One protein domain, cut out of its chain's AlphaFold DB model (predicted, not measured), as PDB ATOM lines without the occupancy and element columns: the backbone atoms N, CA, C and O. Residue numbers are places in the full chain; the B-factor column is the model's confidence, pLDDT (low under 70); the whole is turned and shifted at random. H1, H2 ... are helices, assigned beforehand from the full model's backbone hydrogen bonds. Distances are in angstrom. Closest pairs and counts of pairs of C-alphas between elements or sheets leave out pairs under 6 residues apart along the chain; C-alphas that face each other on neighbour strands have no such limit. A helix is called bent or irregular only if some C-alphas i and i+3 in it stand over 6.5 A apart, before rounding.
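AT A GLANCE: This is residues 90 to 114 and 168 to 239 of the 279 residues of an uncharacterized protein of Ancylostoma ceylanicum (UniProt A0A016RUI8). H1 and H3 lie partly side by side, running opposite ways, and make a small core; from it two arms reach out, residues 168 to 185 of H2 from near the start of H3, and residues 219 to 239, mostly H4, beyond its end. Residues 109 to 114 of H1 stick out as well. The printed part has 97 residues with four named helices, H1, H2, H3, H4 along the chain, and no named strand: all helix. It is extended, with a radius of gyration of the C-alphas of 20.9 A, and flat, spanning 70 by 43 by 18 A.

IN THESE COORDINATES: Find C-alpha 92 at (103.952, 120.320, 99.790); from there H1, residues 92 to 114, runs 32.2 A. H2, residues 168 to 190, starts at C-alpha (69.966, 101.082, 98.811) and runs 32.7 A. H3 is residues 195 to 214, 28.7 A. H4, residues 217 to 233, 23.5 A, ends at C-alpha (80.001, 141.687, 97.966); it is neither bent nor irregular, but only just: C-alphas 229 and 232 are 6.1 A apart.

HOW THE PARTS SIT: Look at residues 94 to 101 of H1, which touch residues 202 to 209 of H3 at a shallow tilt of 28 degrees, opposite ways; the closest C-alphas, Pro 94 and Leu 205, are 5.9 A apart. Residues 189 to 190 of H2 touch residues 197 to 201 of H3, about perpendicular at 82 degrees, with the closest C-alphas, Thr 189 and Leu 197, 6.1 A apart. H1 and H2 are close but not clearly touching: their closest C-alphas, Phe 101 and Phe 190, are 7.9 A apart. H3 and H4 meet only through their link; H4 is apart from H1 and H2. Each O i to N i+4 pair is within hydrogen-bond range in H1, H2 and H3, and 11 of 13 are in H4.

THE WHOLE: The C-alphas farthest apart, Leu 114 and His 237, are 71.5 A apart. Residues 115 to 167 are not printed, and C-alphas 114 and 168 stand 52.6 A apart across this cut. The links H2 to H3 and H3 to H4 are tight. Mean pLDDT of the printed part is 75.7; it is under 70 at residues 111 to 114, 187 to 195, 197 and 230 to 239.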
ATOM      1  N   LEU A  90     100.286 123.930  97.729       78.69
ATOM      2  CA  LEU A  90      99.681 122.659  97.298       78.69
ATOM      3  C   LEU A  90     100.697 121.580  96.907       78.69
ATOM      4  O   LEU A  90     100.397 120.396  97.043       78.69
ATOM      5  N   TYR A  91     101.891 121.965  96.452       81.00
ATOM      6  CA  TYR A  91     102.943 121.008  96.116       81.00
ATOM      7  C   TYR A  91     103.583 120.364  97.359       81.00
ATOM      8  O   TYR A  91     104.180 119.296  97.233       81.00
ATOM      9  N   HIS A  92     103.433 120.936  98.564       84.50
ATOM     10  CA  HIS A  92     103.952 120.320  99.790       84.50
ATOM     11  C   HIS A  92     103.277 118.986 100.098       84.50
ATOM     12  O   HIS A  92     103.926 118.103 100.645       84.50
ATOM     13  N   VAL A  93     102.006 118.811  99.729       85.75
ATOM     14  CA  VAL A  93     101.265 117.563  99.968       85.75
ATOM     15  C   VAL A  93     101.891 116.379  99.213       85.75
ATOM     16  O   VAL A  93     102.311 115.421  99.866       85.75
ATOM     17  N   PRO A  94     102.024 116.407  97.872       85.75
ATOM     18  CA  PRO A  94     102.674 115.325  97.140       85.75
ATOM     19  C   PRO A  94     104.175 115.241  97.421       85.75
ATOM     20  O   PRO A  94     104.698 114.132  97.454       85.75
ATOM     21  N   LEU A  95     104.863 116.358  97.695       86.19
ATOM     22  CA  LEU A  95     106.282 116.342  98.060       86.19
ATOM     23  C   LEU A  95     106.520 115.647  99.410       86.19
ATOM     24  O   LEU A  95     107.393 114.791  99.512       86.19
ATOM     25  N   ALA A  96     105.737 115.970 100.442       86.69
ATOM     26  CA  ALA A  96     105.841 115.335 101.755       86.69
ATOM     27  C   ALA A  96     105.530 113.837 101.672       86.69
ATOM     28  O   ALA A  96     106.230 113.014 102.262       86.69
ATOM     29  N   LEU A  97     104.518 113.479 100.883       85.19
ATOM     30  CA  LEU A  97     104.158 112.092 100.626       85.19
ATOM     31  C   LEU A  97     105.280 111.365  99.856       85.19
ATOM     32  O   LEU A  97     105.643 110.257 100.235       85.19
ATOM     33  N   LEU A  98     105.925 112.008  98.876       87.06
ATOM     34  CA  LEU A  98     107.108 111.489  98.174       87.06
ATOM     35  C   LEU A  98     108.308 111.292  99.117       87.06
ATOM     36  O   LEU A  98     108.986 110.270  99.032       87.06
ATOM     37  N   VAL A  99     108.554 112.213 100.054       85.25
ATOM     38  CA  VAL A  99     109.613 112.074 101.074       85.25
ATOM     39  C   VAL A  99     109.322 110.916 102.029       85.25
ATOM     40  O   VAL A  99     110.234 110.158 102.361       85.25
ATOM     41  N   LEU A 100     108.066 110.737 102.448       84.12
ATOM     42  CA  LEU A 100     107.651 109.566 103.225       84.12
ATOM     43  C   LEU A 100     107.891 108.271 102.438       84.12
ATOM     44  O   LEU A 100     108.471 107.333 102.985       84.12
ATOM     45  N   PHE A 101     107.550 108.246 101.144       79.38
ATOM     46  CA  PHE A 101     107.853 107.115 100.262       79.38
ATOM     47  C   PHE A 101     109.346 106.821 100.176       79.38
ATOM     48  O   PHE A 101     109.752 105.671 100.334       79.38
ATOM     49  N   ALA A 102     110.169 107.848  99.976       80.50
ATOM     50  CA  ALA A 102     111.618 107.713  99.918       80.50
ATOM     51  C   ALA A 102     112.200 107.201 101.247       80.50
ATOM     52  O   ALA A 102     113.072 106.337 101.241       80.50
ATOM     53  N   LYS A 103     111.693 107.661 102.398       82.19
ATOM     54  CA  LYS A 103     112.112 107.134 103.707       82.19
ATOM     55  C   LYS A 103     111.725 105.668 103.892       82.19
ATOM     56  O   LYS A 103     112.561 104.890 104.341       82.19
ATOM     57  N   CYS A 104     110.503 105.277 103.527       77.88
ATOM     58  CA  CYS A 104     110.079 103.875 103.571       77.88
ATOM     59  C   CYS A 104     110.918 102.992 102.633       77.88
ATOM     60  O   CYS A 104     111.267 101.871 103.000       77.88
ATOM     61  N   LEU A 105     111.293 103.511 101.462       75.88
ATOM     62  CA  LEU A 105     112.214 102.862 100.530       75.88
ATOM     63  C   LEU A 105     113.586 102.620 101.133       75.88
ATOM     64  O   LEU A 105     114.070 101.494 101.120       75.88
ATOM     65  N   ILE A 106     114.204 103.677 101.657       76.69
ATOM     66  CA  ILE A 106     115.537 103.610 102.254       76.69
ATOM     67  C   ILE A 106     115.518 102.645 103.438       76.69
ATOM     68  O   ILE A 106     116.401 101.804 103.539       76.69
ATOM     69  N   TYR A 107     114.482 102.697 104.281       79.31
ATOM     70  CA  TYR A 107     114.333 101.762 105.391       79.31
ATOM     71  C   TYR A 107     114.284 100.306 104.917       79.31
ATOM     72  O   TYR A 107     115.008  99.480 105.460       79.31
ATOM     73  N   LYS A 108     113.500  99.984 103.877       71.56
ATOM     74  CA  LYS A 108     113.455  98.618 103.332       71.56
ATOM     75  C   LYS A 108     114.772  98.195 102.686       71.56
ATOM     76  O   LYS A 108     115.224  97.094 102.955       71.56
ATOM     77  N   ARG A 109     115.407  99.066 101.896       70.56
ATOM     78  CA  ARG A 109     116.701  98.780 101.250       70.56
ATOM     79  C   ARG A 109     117.819  98.540 102.265       70.56
ATOM     80  O   ARG A 109     118.574  97.590 102.122       70.56
ATOM     81  N   VAL A 110     117.886  99.365 103.307       73.44
ATOM     82  CA  VAL A 110     118.881  99.238 104.383       73.44
ATOM     83  C   VAL A 110     118.574  98.039 105.286       73.44
ATOM     84  O   VAL A 110     119.492  97.343 105.708       73.44
ATOM     85  N   ALA A 111     117.298  97.755 105.567       67.69
ATOM     86  CA  ALA A 111     116.903  96.558 106.312       67.69
ATOM     87  C   ALA A 111     117.230  95.264 105.547       67.69
ATOM     88  O   ALA A 111     117.653  94.293 106.164       67.69
ATOM     89  N   GLU A 112     117.084  95.263 104.221       63.47
ATOM     90  CA  GLU A 112     117.425  94.142 103.335       63.47
ATOM     91  C   GLU A 112     118.947  93.888 103.302       63.47
ATOM     92  O   GLU A 112     119.384  92.744 103.371       63.47
ATOM     93  N   GLU A 113     119.767  94.944 103.319       59.16
ATOM     94  CA  GLU A 113     121.236  94.845 103.350       59.16
ATOM     95  C   GLU A 113     121.790  94.403 104.722       59.16
ATOM     96  O   GLU A 113     122.816  93.725 104.799       59.16
ATOM     97  N   LEU A 114     121.088  94.718 105.818       54.94
ATOM     98  CA  LEU A 114     121.480  94.327 107.178       54.94
ATOM     99  C   LEU A 114     120.911  92.957 107.613       54.94
ATOM    100  O   LEU A 114     121.307  92.428 108.653       54.94
ATOM    101  N   THR A 168      69.129  99.868  98.820       70.50
ATOM    102  CA  THR A 168      69.966 101.082  98.811       70.50
ATOM    103  C   THR A 168      71.200 100.931  99.708       70.50
ATOM    104  O   THR A 168      72.317 101.250  99.300       70.50
ATOM    105  N   LEU A 169      71.027 100.387 100.917       76.31
ATOM    106  CA  LEU A 169      72.126 100.113 101.845       76.31
ATOM    107  C   LEU A 169      73.085  99.053 101.297       76.31
ATOM    108  O   LEU A 169      74.293  99.196 101.462       76.31
ATOM    109  N   THR A 170      72.577  98.038 100.595       77.25
ATOM    110  CA  THR A 170      73.400  96.998  99.961       77.25
ATOM    111  C   THR A 170      74.305  97.596  98.885       77.25
ATOM    112  O   THR A 170      75.486  97.266  98.818       77.25
ATOM    113  N   VAL A 171      73.806  98.539  98.077       82.56
ATOM    114  CA  VAL A 171      74.629  99.242  97.076       82.56
ATOM    115  C   VAL A 171      75.713 100.100  97.741       82.56
ATOM    116  O   VAL A 171      76.867 100.073  97.305       82.56
ATOM    117  N   VAL A 172      75.379 100.821  98.818       81.88
ATOM    118  CA  VAL A 172      76.356 101.624  99.579       81.88
ATOM    119  C   VAL A 172      77.421 100.728 100.212       81.88
ATOM    120  O   VAL A 172      78.609 101.021 100.095       81.88
ATOM    121  N   GLN A 173      77.023  99.609 100.819       75.88
ATOM    122  CA  GLN A 173      77.943  98.634 101.406       75.88
ATOM    123  C   GLN A 173      78.851  98.006 100.348       75.88
ATOM    124  O   GLN A 173      80.063  97.997 100.532       75.88
ATOM    125  N   ASN A 174      78.309  97.575  99.207       86.06
ATOM    126  CA  ASN A 174      79.108  97.036  98.103       86.06
ATOM    127  C   ASN A 174      80.109  98.070  97.564       86.06
ATOM    128  O   ASN A 174      81.254  97.731  97.266       86.06
ATOM    129  N   THR A 175      79.712  99.343  97.496       83.88
ATOM    130  CA  THR A 175      80.596 100.442  97.082       83.88
ATOM    131  C   THR A 175      81.697 100.692  98.113       83.88
ATOM    132  O   THR A 175      82.860 100.833  97.747       83.88
ATOM    133  N   LEU A 176      81.364 100.701  99.406       84.88
ATOM    134  CA  LEU A 176      82.342 100.849 100.485       84.88
ATOM    135  C   LEU A 176      83.316  99.669 100.535       84.88
ATOM    136  O   LEU A 176      84.512  99.892 100.683       84.88
ATOM    137  N   VAL A 177      82.844  98.434 100.344       86.25
ATOM    138  CA  VAL A 177      83.696  97.236 100.253       86.25
ATOM    139  C   VAL A 177      84.637  97.335  99.055       86.25
ATOM    140  O   VAL A 177      85.830  97.067  99.191       86.25
ATOM    141  N   PHE A 178      84.145  97.790  97.901       86.19
ATOM    142  CA  PHE A 178      84.986  98.044  96.733       86.19
ATOM    143  C   PHE A 178      86.042  99.122  97.010       86.19
ATOM    144  O   PHE A 178      87.216  98.916  96.710       86.19
ATOM    145  N   ILE A 179      85.666 100.238  97.644       82.25
ATOM    146  CA  ILE A 179      86.601 101.301  98.040       82.25
ATOM    147  C   ILE A 179      87.640 100.766  99.030       82.25
ATOM    148  O   ILE A 179      88.829 101.011  98.845       82.25
ATOM    149  N   CYS A 180      87.236  99.995 100.038       81.88
ATOM    150  CA  CYS A 180      88.149  99.357 100.984       81.88
ATOM    151  C   CYS A 180      89.125  98.407 100.279       81.88
ATOM    152  O   CYS A 180      90.323  98.464 100.542       81.88
ATOM    153  N   ALA A 181      88.650  97.585  99.338       83.69
ATOM    154  CA  ALA A 181      89.500  96.692  98.554       83.69
ATOM    155  C   ALA A 181      90.477  97.466  97.652       83.69
ATOM    156  O   ALA A 181      91.652  97.107  97.560       83.69
ATOM    157  N   LEU A 182      90.025  98.555  97.021       75.38
ATOM    158  CA  LEU A 182      90.894  99.450  96.258       75.38
ATOM    159  C   LEU A 182      91.950 100.095  97.156       75.38
ATOM    160  O   LEU A 182      93.131 100.061  96.821       75.38
ATOM    161  N   LEU A 183      91.556 100.621  98.314       73.81
ATOM    162  CA  LEU A 183      92.472 101.215  99.283       73.81
ATOM    163  C   LEU A 183      93.480 100.190  99.805       73.81
ATOM    164  O   LEU A 183      94.657 100.517  99.912       73.81
ATOM    165  N   GLN A 184      93.069  98.948 100.067       73.88
ATOM    166  CA  GLN A 184      93.968  97.880 100.505       73.88
ATOM    167  C   GLN A 184      94.983  97.519  99.416       73.88
ATOM    168  O   GLN A 184      96.174  97.404  99.699       73.88
ATOM    169  N   ARG A 185      94.552  97.419  98.153       77.56
ATOM    170  CA  ARG A 185      95.450  97.183  97.009       77.56
ATOM    171  C   ARG A 185      96.415  98.343  96.790       77.56
ATOM    172  O   ARG A 185      97.598  98.110  96.546       77.56
ATOM    173  N   VAL A 186      95.939  99.578  96.926       71.19
ATOM    174  CA  VAL A 186      96.756 100.797  96.856       71.19
ATOM    175  C   VAL A 186      97.763 100.836  98.012       71.19
ATOM    176  O   VAL A 186      98.940 101.104  97.794       71.19
ATOM    177  N   ARG A 187      97.364 100.475  99.236       66.38
ATOM    178  CA  ARG A 187      98.278 100.374 100.386       66.38
ATOM    179  C   ARG A 187      99.301  99.253 100.225       66.38
ATOM    180  O   ARG A 187     100.464  99.467 100.544       66.38
ATOM    181  N   ASN A 188      98.911  98.097  99.690       69.50
ATOM    182  CA  ASN A 188      99.828  96.988  99.413       69.50
ATOM    183  C   ASN A 188     100.841  97.340  98.306       69.50
ATOM    184  O   ASN A 188     102.030  97.049  98.406       69.50
ATOM    185  N   THR A 189     100.375  98.067  97.290       66.62
ATOM    186  CA  THR A 189     101.201  98.693  96.248       66.62
ATOM    187  C   THR A 189     102.231  99.649  96.859       66.62
ATOM    188  O   THR A 189     103.413  99.603  96.518       66.62
ATOM    189  N   PHE A 190     101.807 100.470  97.820       60.38
ATOM    190  CA  PHE A 190     102.673 101.396  98.547       60.38
ATOM    191  C   PHE A 190     103.601 100.725  99.572       60.38
ATOM    192  O   PHE A 190     104.619 101.308  99.938       60.38
ATOM    193  N   ASN A 191     103.308  99.492  99.992       63.22
ATOM    194  CA  ASN A 191     104.150  98.700 100.888       63.22
ATOM    195  C   ASN A 191     105.105  97.749 100.137       63.22
ATOM    196  O   ASN A 191     105.583  96.778 100.714       63.22
ATOM    197  N   PHE A 192     105.460  98.040  98.881       59.69
ATOM    198  CA  PHE A 192     106.539  97.354  98.148       59.69
ATOM    199  C   PHE A 192     106.379  95.840  97.983       59.69
ATOM    200  O   PHE A 192     107.365  95.113  98.023       59.69
ATOM    201  N   SER A 193     105.165  95.352  97.730       55.75
ATOM    202  CA  SER A 193     105.016  93.975  97.242       55.75
ATOM    203  C   SER A 193     105.541  93.823  95.797       55.75
ATOM    204  O   SER A 193     105.931  92.731  95.400       55.75
ATOM    205  N   GLN A 194     105.606  94.914  95.009       56.16
ATOM    206  CA  GLN A 194     106.075  94.909  93.613       56.16
ATOM    207  C   GLN A 194     106.894  96.172  93.259       56.16
ATOM    208  O   GLN A 194     106.392  97.289  93.425       56.16
ATOM    209  N   PRO A 195     108.123  96.044  92.716       66.69
ATOM    210  CA  PRO A 195     109.002  97.182  92.426       66.69
ATOM    211  C   PRO A 195     108.454  98.119  91.338       66.69
ATOM    212  O   PRO A 195     108.632  99.333  91.427       66.69
ATOM    213  N   TRP A 196     107.741  97.584  90.340       70.31
ATOM    214  CA  TRP A 196     107.190  98.372  89.230       70.31
ATOM    215  C   TRP A 196     106.145  99.398  89.690       70.31
ATOM    216  O   TRP A 196     106.167 100.554  89.270       70.31
ATOM    217  N   LEU A 197     105.266  99.002  90.612       69.25
ATOM    218  CA  LEU A 197     104.192  99.864  91.095       69.25
ATOM    219  C   LEU A 197     104.699 101.017  91.968       69.25
ATOM    220  O   LEU A 197     104.134 102.109  91.931       69.25
ATOM    221  N   SER A 198     105.776 100.814  92.728       76.88
ATOM    222  CA  SER A 198     106.361 101.918  93.488       76.88
ATOM    223  C   SER A 198     107.093 102.923  92.599       76.88
ATOM    224  O   SER A 198     106.952 104.128  92.809       76.88
ATOM    225  N   TRP A 199     107.818 102.459  91.577       77.94
ATOM    226  CA  TRP A 199     108.382 103.361  90.571       77.94
ATOM    227  C   TRP A 199     107.285 104.182  89.889       77.94
ATOM    228  O   TRP A 199     107.437 105.392  89.731       77.94
ATOM    229  N   LEU A 200     106.146 103.555  89.573       81.44
ATOM    230  CA  LEU A 200     104.967 104.243  89.053       81.44
ATOM    231  C   LEU A 200     104.404 105.264  90.053       81.44
ATOM    232  O   LEU A 200     104.101 106.383  89.658       81.44
ATOM    233  N   ALA A 201     104.317 104.939  91.344       81.81
ATOM    234  CA  ALA A 201     103.890 105.886  92.374       81.81
ATOM    235  C   ALA A 201     104.809 107.115  92.467       81.81
ATOM    236  O   ALA A 201     104.320 108.241  92.515       81.81
ATOM    237  N   ILE A 202     106.131 106.922  92.450       83.88
ATOM    238  CA  ILE A 202     107.111 108.020  92.466       83.88
ATOM    239  C   ILE A 202     107.008 108.847  91.181       83.88
ATOM    240  O   ILE A 202     107.026 110.076  91.239       83.88
ATOM    241  N   ALA A 203     106.844 108.201  90.025       86.50
ATOM    242  CA  ALA A 203     106.632 108.879  88.749       86.50
ATOM    243  C   ALA A 203     105.344 109.718  88.765       86.50
ATOM    244  O   ALA A 203     105.374 110.898  88.438       86.50
ATOM    245  N   VAL A 204     104.222 109.162  89.228       88.50
ATOM    246  CA  VAL A 204     102.951 109.894  89.337       88.50
ATOM    247  C   VAL A 204     103.069 111.052  90.330       88.50
ATOM    248  O   VAL A 204     102.679 112.169  90.004       88.50
ATOM    249  N   LEU A 205     103.652 110.835  91.512       86.94
ATOM    250  CA  LEU A 205     103.829 111.886  92.521       86.94
ATOM    251  C   LEU A 205     104.781 112.988  92.067       86.94
ATOM    252  O   LEU A 205     104.526 114.158  92.347       86.94
ATOM    253  N   SER A 206     105.850 112.646  91.350       87.00
ATOM    254  CA  SER A 206     106.759 113.635  90.767       87.00
ATOM    255  C   SER A 206     106.080 114.432  89.654       87.00
ATOM    256  O   SER A 206     106.148 115.656  89.690       87.00
ATOM    257  N   VAL A 207     105.336 113.792  88.743       90.19
ATOM    258  CA  VAL A 207     104.540 114.486  87.713       90.19
ATOM    259  C   VAL A 207     103.525 115.426  88.359       90.19
ATOM    260  O   VAL A 207     103.452 116.590  87.986       90.19
ATOM    261  N   VAL A 208     102.789 114.963  89.371       88.94
ATOM    262  CA  VAL A 208     101.836 115.794  90.118       88.94
ATOM    263  C   VAL A 208     102.547 116.965  90.801       88.94
ATOM    264  O   VAL A 208     102.074 118.092  90.705       88.94
ATOM    265  N   THR A 209     103.705 116.742  91.424       87.75
ATOM    266  CA  THR A 209     104.500 117.806  92.066       87.75
ATOM    267  C   THR A 209     104.982 118.840  91.047       87.75
ATOM    268  O   THR A 209     104.854 120.035  91.290       87.75
ATOM    269  N   VAL A 210     105.483 118.399  89.890       88.19
ATOM    270  CA  VAL A 210     105.945 119.264  88.794       88.19
ATOM    271  C   VAL A 210     104.781 120.055  88.189       88.19
ATOM    272  O   VAL A 210     104.902 121.260  87.993       88.19
ATOM    273  N   LEU A 211     103.631 119.419  87.956       87.00
ATOM    274  CA  LEU A 211     102.418 120.099  87.496       87.00
ATOM    275  C   LEU A 211     101.946 121.153  88.508       87.00
ATOM    276  O   LEU A 211     101.695 122.292  88.127       87.00
ATOM    277  N   LEU A 212     101.868 120.810  89.797       83.94
ATOM    278  CA  LEU A 212     101.485 121.747  90.862       83.94
ATOM    279  C   LEU A 212     102.534 122.851  91.089       83.94
ATOM    280  O   LEU A 212     102.185 123.894  91.631       83.94
ATOM    281  N   TYR A 213     103.794 122.627  90.703       84.00
ATOM    282  CA  TYR A 213     104.863 123.628  90.733       84.00
ATOM    283  C   TYR A 213     104.753 124.615  89.562       84.00
ATOM    284  O   TYR A 213     104.844 125.823  89.763       84.00
ATOM    285  N   PHE A 214     104.522 124.116  88.341       81.31
ATOM    286  CA  PHE A 214     104.374 124.960  87.151       81.31
ATOM    287  C   PHE A 214     103.066 125.742  87.131       81.31
ATOM    288  O   PHE A 214     103.017 126.839  86.576       81.31
ATOM    289  N   VAL A 215     102.000 125.195  87.715       78.56
ATOM    290  CA  VAL A 215     100.746 125.926  87.857       78.56
ATOM    291  C   VAL A 215     100.855 126.806  89.107       78.56
ATOM    292  O   VAL A 215     100.935 126.269  90.210       78.56
ATOM    293  N   PRO A 216     100.798 128.148  88.996       71.50
ATOM    294  CA  PRO A 216     100.753 129.053  90.142       71.50
ATOM    295  C   PRO A 216      99.377 128.981  90.827       71.50
ATOM    296  O   PRO A 216      98.615 129.949  90.875       71.50
ATOM    297  N   LEU A 217      99.034 127.808  91.364       72.44
ATOM    298  CA  LEU A 217      97.735 127.481  91.954       72.44
ATOM    299  C   LEU A 217      97.389 128.403  93.109       72.44
ATOM    300  O   LEU A 217      96.219 128.691  93.319       72.44
ATOM    301  N   ARG A 218      98.397 128.936  93.803       77.69
ATOM    302  CA  ARG A 218      98.230 129.962  94.831       77.69
ATOM    303  C   ARG A 218      97.470 131.176  94.304       77.69
ATOM    304  O   ARG A 218      96.519 131.624  94.935       77.69
ATOM    305  N   TRP A 219      97.858 131.685  93.138       79.81
ATOM    306  CA  TRP A 219      97.215 132.847  92.531       79.81
ATOM    307  C   TRP A 219      95.850 132.488  91.966       79.81
ATOM    308  O   TRP A 219      94.911 133.254  92.141       79.81
ATOM    309  N   ILE A 220      95.706 131.304  91.371       81.56
ATOM    310  CA  ILE A 220      94.414 130.835  90.858       81.56
ATOM    311  C   ILE A 220      93.414 130.659  92.002       81.56
ATOM    312  O   ILE A 220      92.297 131.139  91.889       81.56
ATOM    313  N   ILE A 221      93.803 130.045  93.120       81.06
ATOM    314  CA  ILE A 221      92.945 129.818  94.291       81.06
ATOM    315  C   ILE A 221      92.675 131.119  95.041       81.06
ATOM    316  O   ILE A 221      91.542 131.331  95.463       81.06
ATOM    317  N   MET A 222      93.657 132.020  95.158       81.94
ATOM    318  CA  MET A 222      93.426 133.354  95.721       81.94
ATOM    319  C   MET A 222      92.472 134.166  94.851       81.94
ATOM    320  O   MET A 222      91.481 134.670  95.361       81.94
ATOM    321  N   VAL A 223      92.709 134.264  93.542       81.62
ATOM    322  CA  VAL A 223      91.835 135.007  92.622       81.62
ATOM    323  C   VAL A 223      90.464 134.351  92.531       81.62
ATOM    324  O   VAL A 223      89.463 135.055  92.520       81.62
ATOM    325  N   TRP A 224      90.382 133.023  92.504       84.19
ATOM    326  CA  TRP A 224      89.116 132.295  92.500       84.19
ATOM    327  C   TRP A 224      88.353 132.482  93.810       84.19
ATOM    328  O   TRP A 224      87.167 132.795  93.771       84.19
ATOM    329  N   GLY A 225      89.030 132.367  94.954       80.12
ATOM    330  CA  GLY A 225      88.471 132.604  96.279       80.12
ATOM    331  C   GLY A 225      87.981 134.038  96.409       80.12
ATOM    332  O   GLY A 225      86.800 134.253  96.649       80.12
ATOM    333  N   ILE A 226      88.833 135.028  96.133       80.81
ATOM    334  CA  ILE A 226      88.455 136.446  96.113       80.81
ATOM    335  C   ILE A 226      87.298 136.669  95.137       80.81
ATOM    336  O   ILE A 226      86.302 137.241  95.530       80.81
ATOM    337  N   ASN A 227      87.328 136.158  93.905       80.38
ATOM    338  CA  ASN A 227      86.214 136.303  92.961       80.38
ATOM    339  C   ASN A 227      84.923 135.656  93.491       80.38
ATOM    340  O   ASN A 227      83.846 136.213  93.318       80.38
ATOM    341  N   LYS A 228      85.003 134.513  94.177       73.19
ATOM    342  CA  LYS A 228      83.850 133.853  94.800       73.19
ATOM    343  C   LYS A 228      83.296 134.669  95.975       73.19
ATOM    344  O   LYS A 228      82.092 134.898  96.015       73.19
ATOM    345  N   PHE A 229      84.155 135.165  96.867       70.31
ATOM    346  CA  PHE A 229      83.787 135.982  98.031       70.31
ATOM    347  C   PHE A 229      83.357 137.415  97.648       70.31
ATOM    348  O   PHE A 229      82.430 137.966  98.239       70.31
ATOM    349  N   THR A 230      83.981 138.010  96.630       69.06
ATOM    350  CA  THR A 230      83.734 139.370  96.125       69.06
ATOM    351  C   THR A 230      82.554 139.430  95.156       69.06
ATOM    352  O   THR A 230      81.878 140.454  95.124       69.06
ATOM    353  N   LYS A 231      82.228 138.361  94.408       64.38
ATOM    354  CA  LYS A 231      81.028 138.323  93.540       64.38
ATOM    355  C   LYS A 231      79.740 138.632  94.300       64.38
ATOM    356  O   LYS A 231      78.867 139.297  93.753       64.38
ATOM    357  N   LYS A 232      79.642 138.186  95.553       59.44
ATOM    358  CA  LYS A 232      78.496 138.469  96.422       59.44
ATOM    359  C   LYS A 232      78.588 139.836  97.113       59.44
ATOM    360  O   LYS A 232      77.565 140.487  97.263       59.44
ATOM    361  N   LEU A 233      79.794 140.335  97.414       60.66
ATOM    362  CA  LEU A 233      80.001 141.687  97.966       60.66
ATOM    363  C   LEU A 233      79.752 142.811  96.933       60.66
ATOM    364  O   LEU A 233      79.340 143.909  97.292       60.66
ATOM    365  N   ARG A 234      80.010 142.548  95.643       54.75
ATOM    366  CA  ARG A 234      79.892 143.533  94.551       54.75
ATOM    367  C   ARG A 234      78.456 143.736  94.057       54.75
ATOM    368  O   ARG A 234      78.194 144.738  93.401       54.75
ATOM    369  N   ASN A 235      77.534 142.832  94.397       50.88
ATOM    370  CA  ASN A 235      76.112 142.936  94.070       50.88
ATOM    371  C   ASN A 235      75.265 143.000  95.361       50.88
ATOM    372  O   ASN A 235      74.646 142.002  95.730       50.88
ATOM    373  N   PRO A 236      75.193 144.160  96.038       53.28
ATOM    374  CA  PRO A 236      74.431 144.342  97.283       53.28
ATOM    375  C   PRO A 236      72.904 144.144  97.158       53.28
ATOM    376  O   PRO A 236      72.212 144.115  98.171       53.28
ATOM    377  N   HIS A 237      72.370 143.961  95.942       51.59
ATOM    378  CA  HIS A 237      70.971 143.588  95.678       51.59
ATOM    379  C   HIS A 237      70.800 142.176  95.099       51.59
ATOM    380  O   HIS A 237      69.738 141.852  94.571       51.59
ATOM    381  N   TYR A 238      71.812 141.312  95.191       50.06
ATOM    382  CA  TYR A 238      71.661 139.906  94.820       50.06
ATOM    383  C   TYR A 238      70.972 139.140  95.958       50.06
ATOM    384  O   TYR A 238      71.590 138.404  96.724       50.06
ATOM    385  N   ILE A 239      69.669 139.382  96.088       50.03
ATOM    386  CA  ILE A 239      68.743 138.478  96.757       50.03
ATOM    387  C   ILE A 239      68.757 137.218  95.890       50.03
ATOM    388  O   ILE A 239      68.305 137.276  94.748       50.03
TER     389      ILE A 239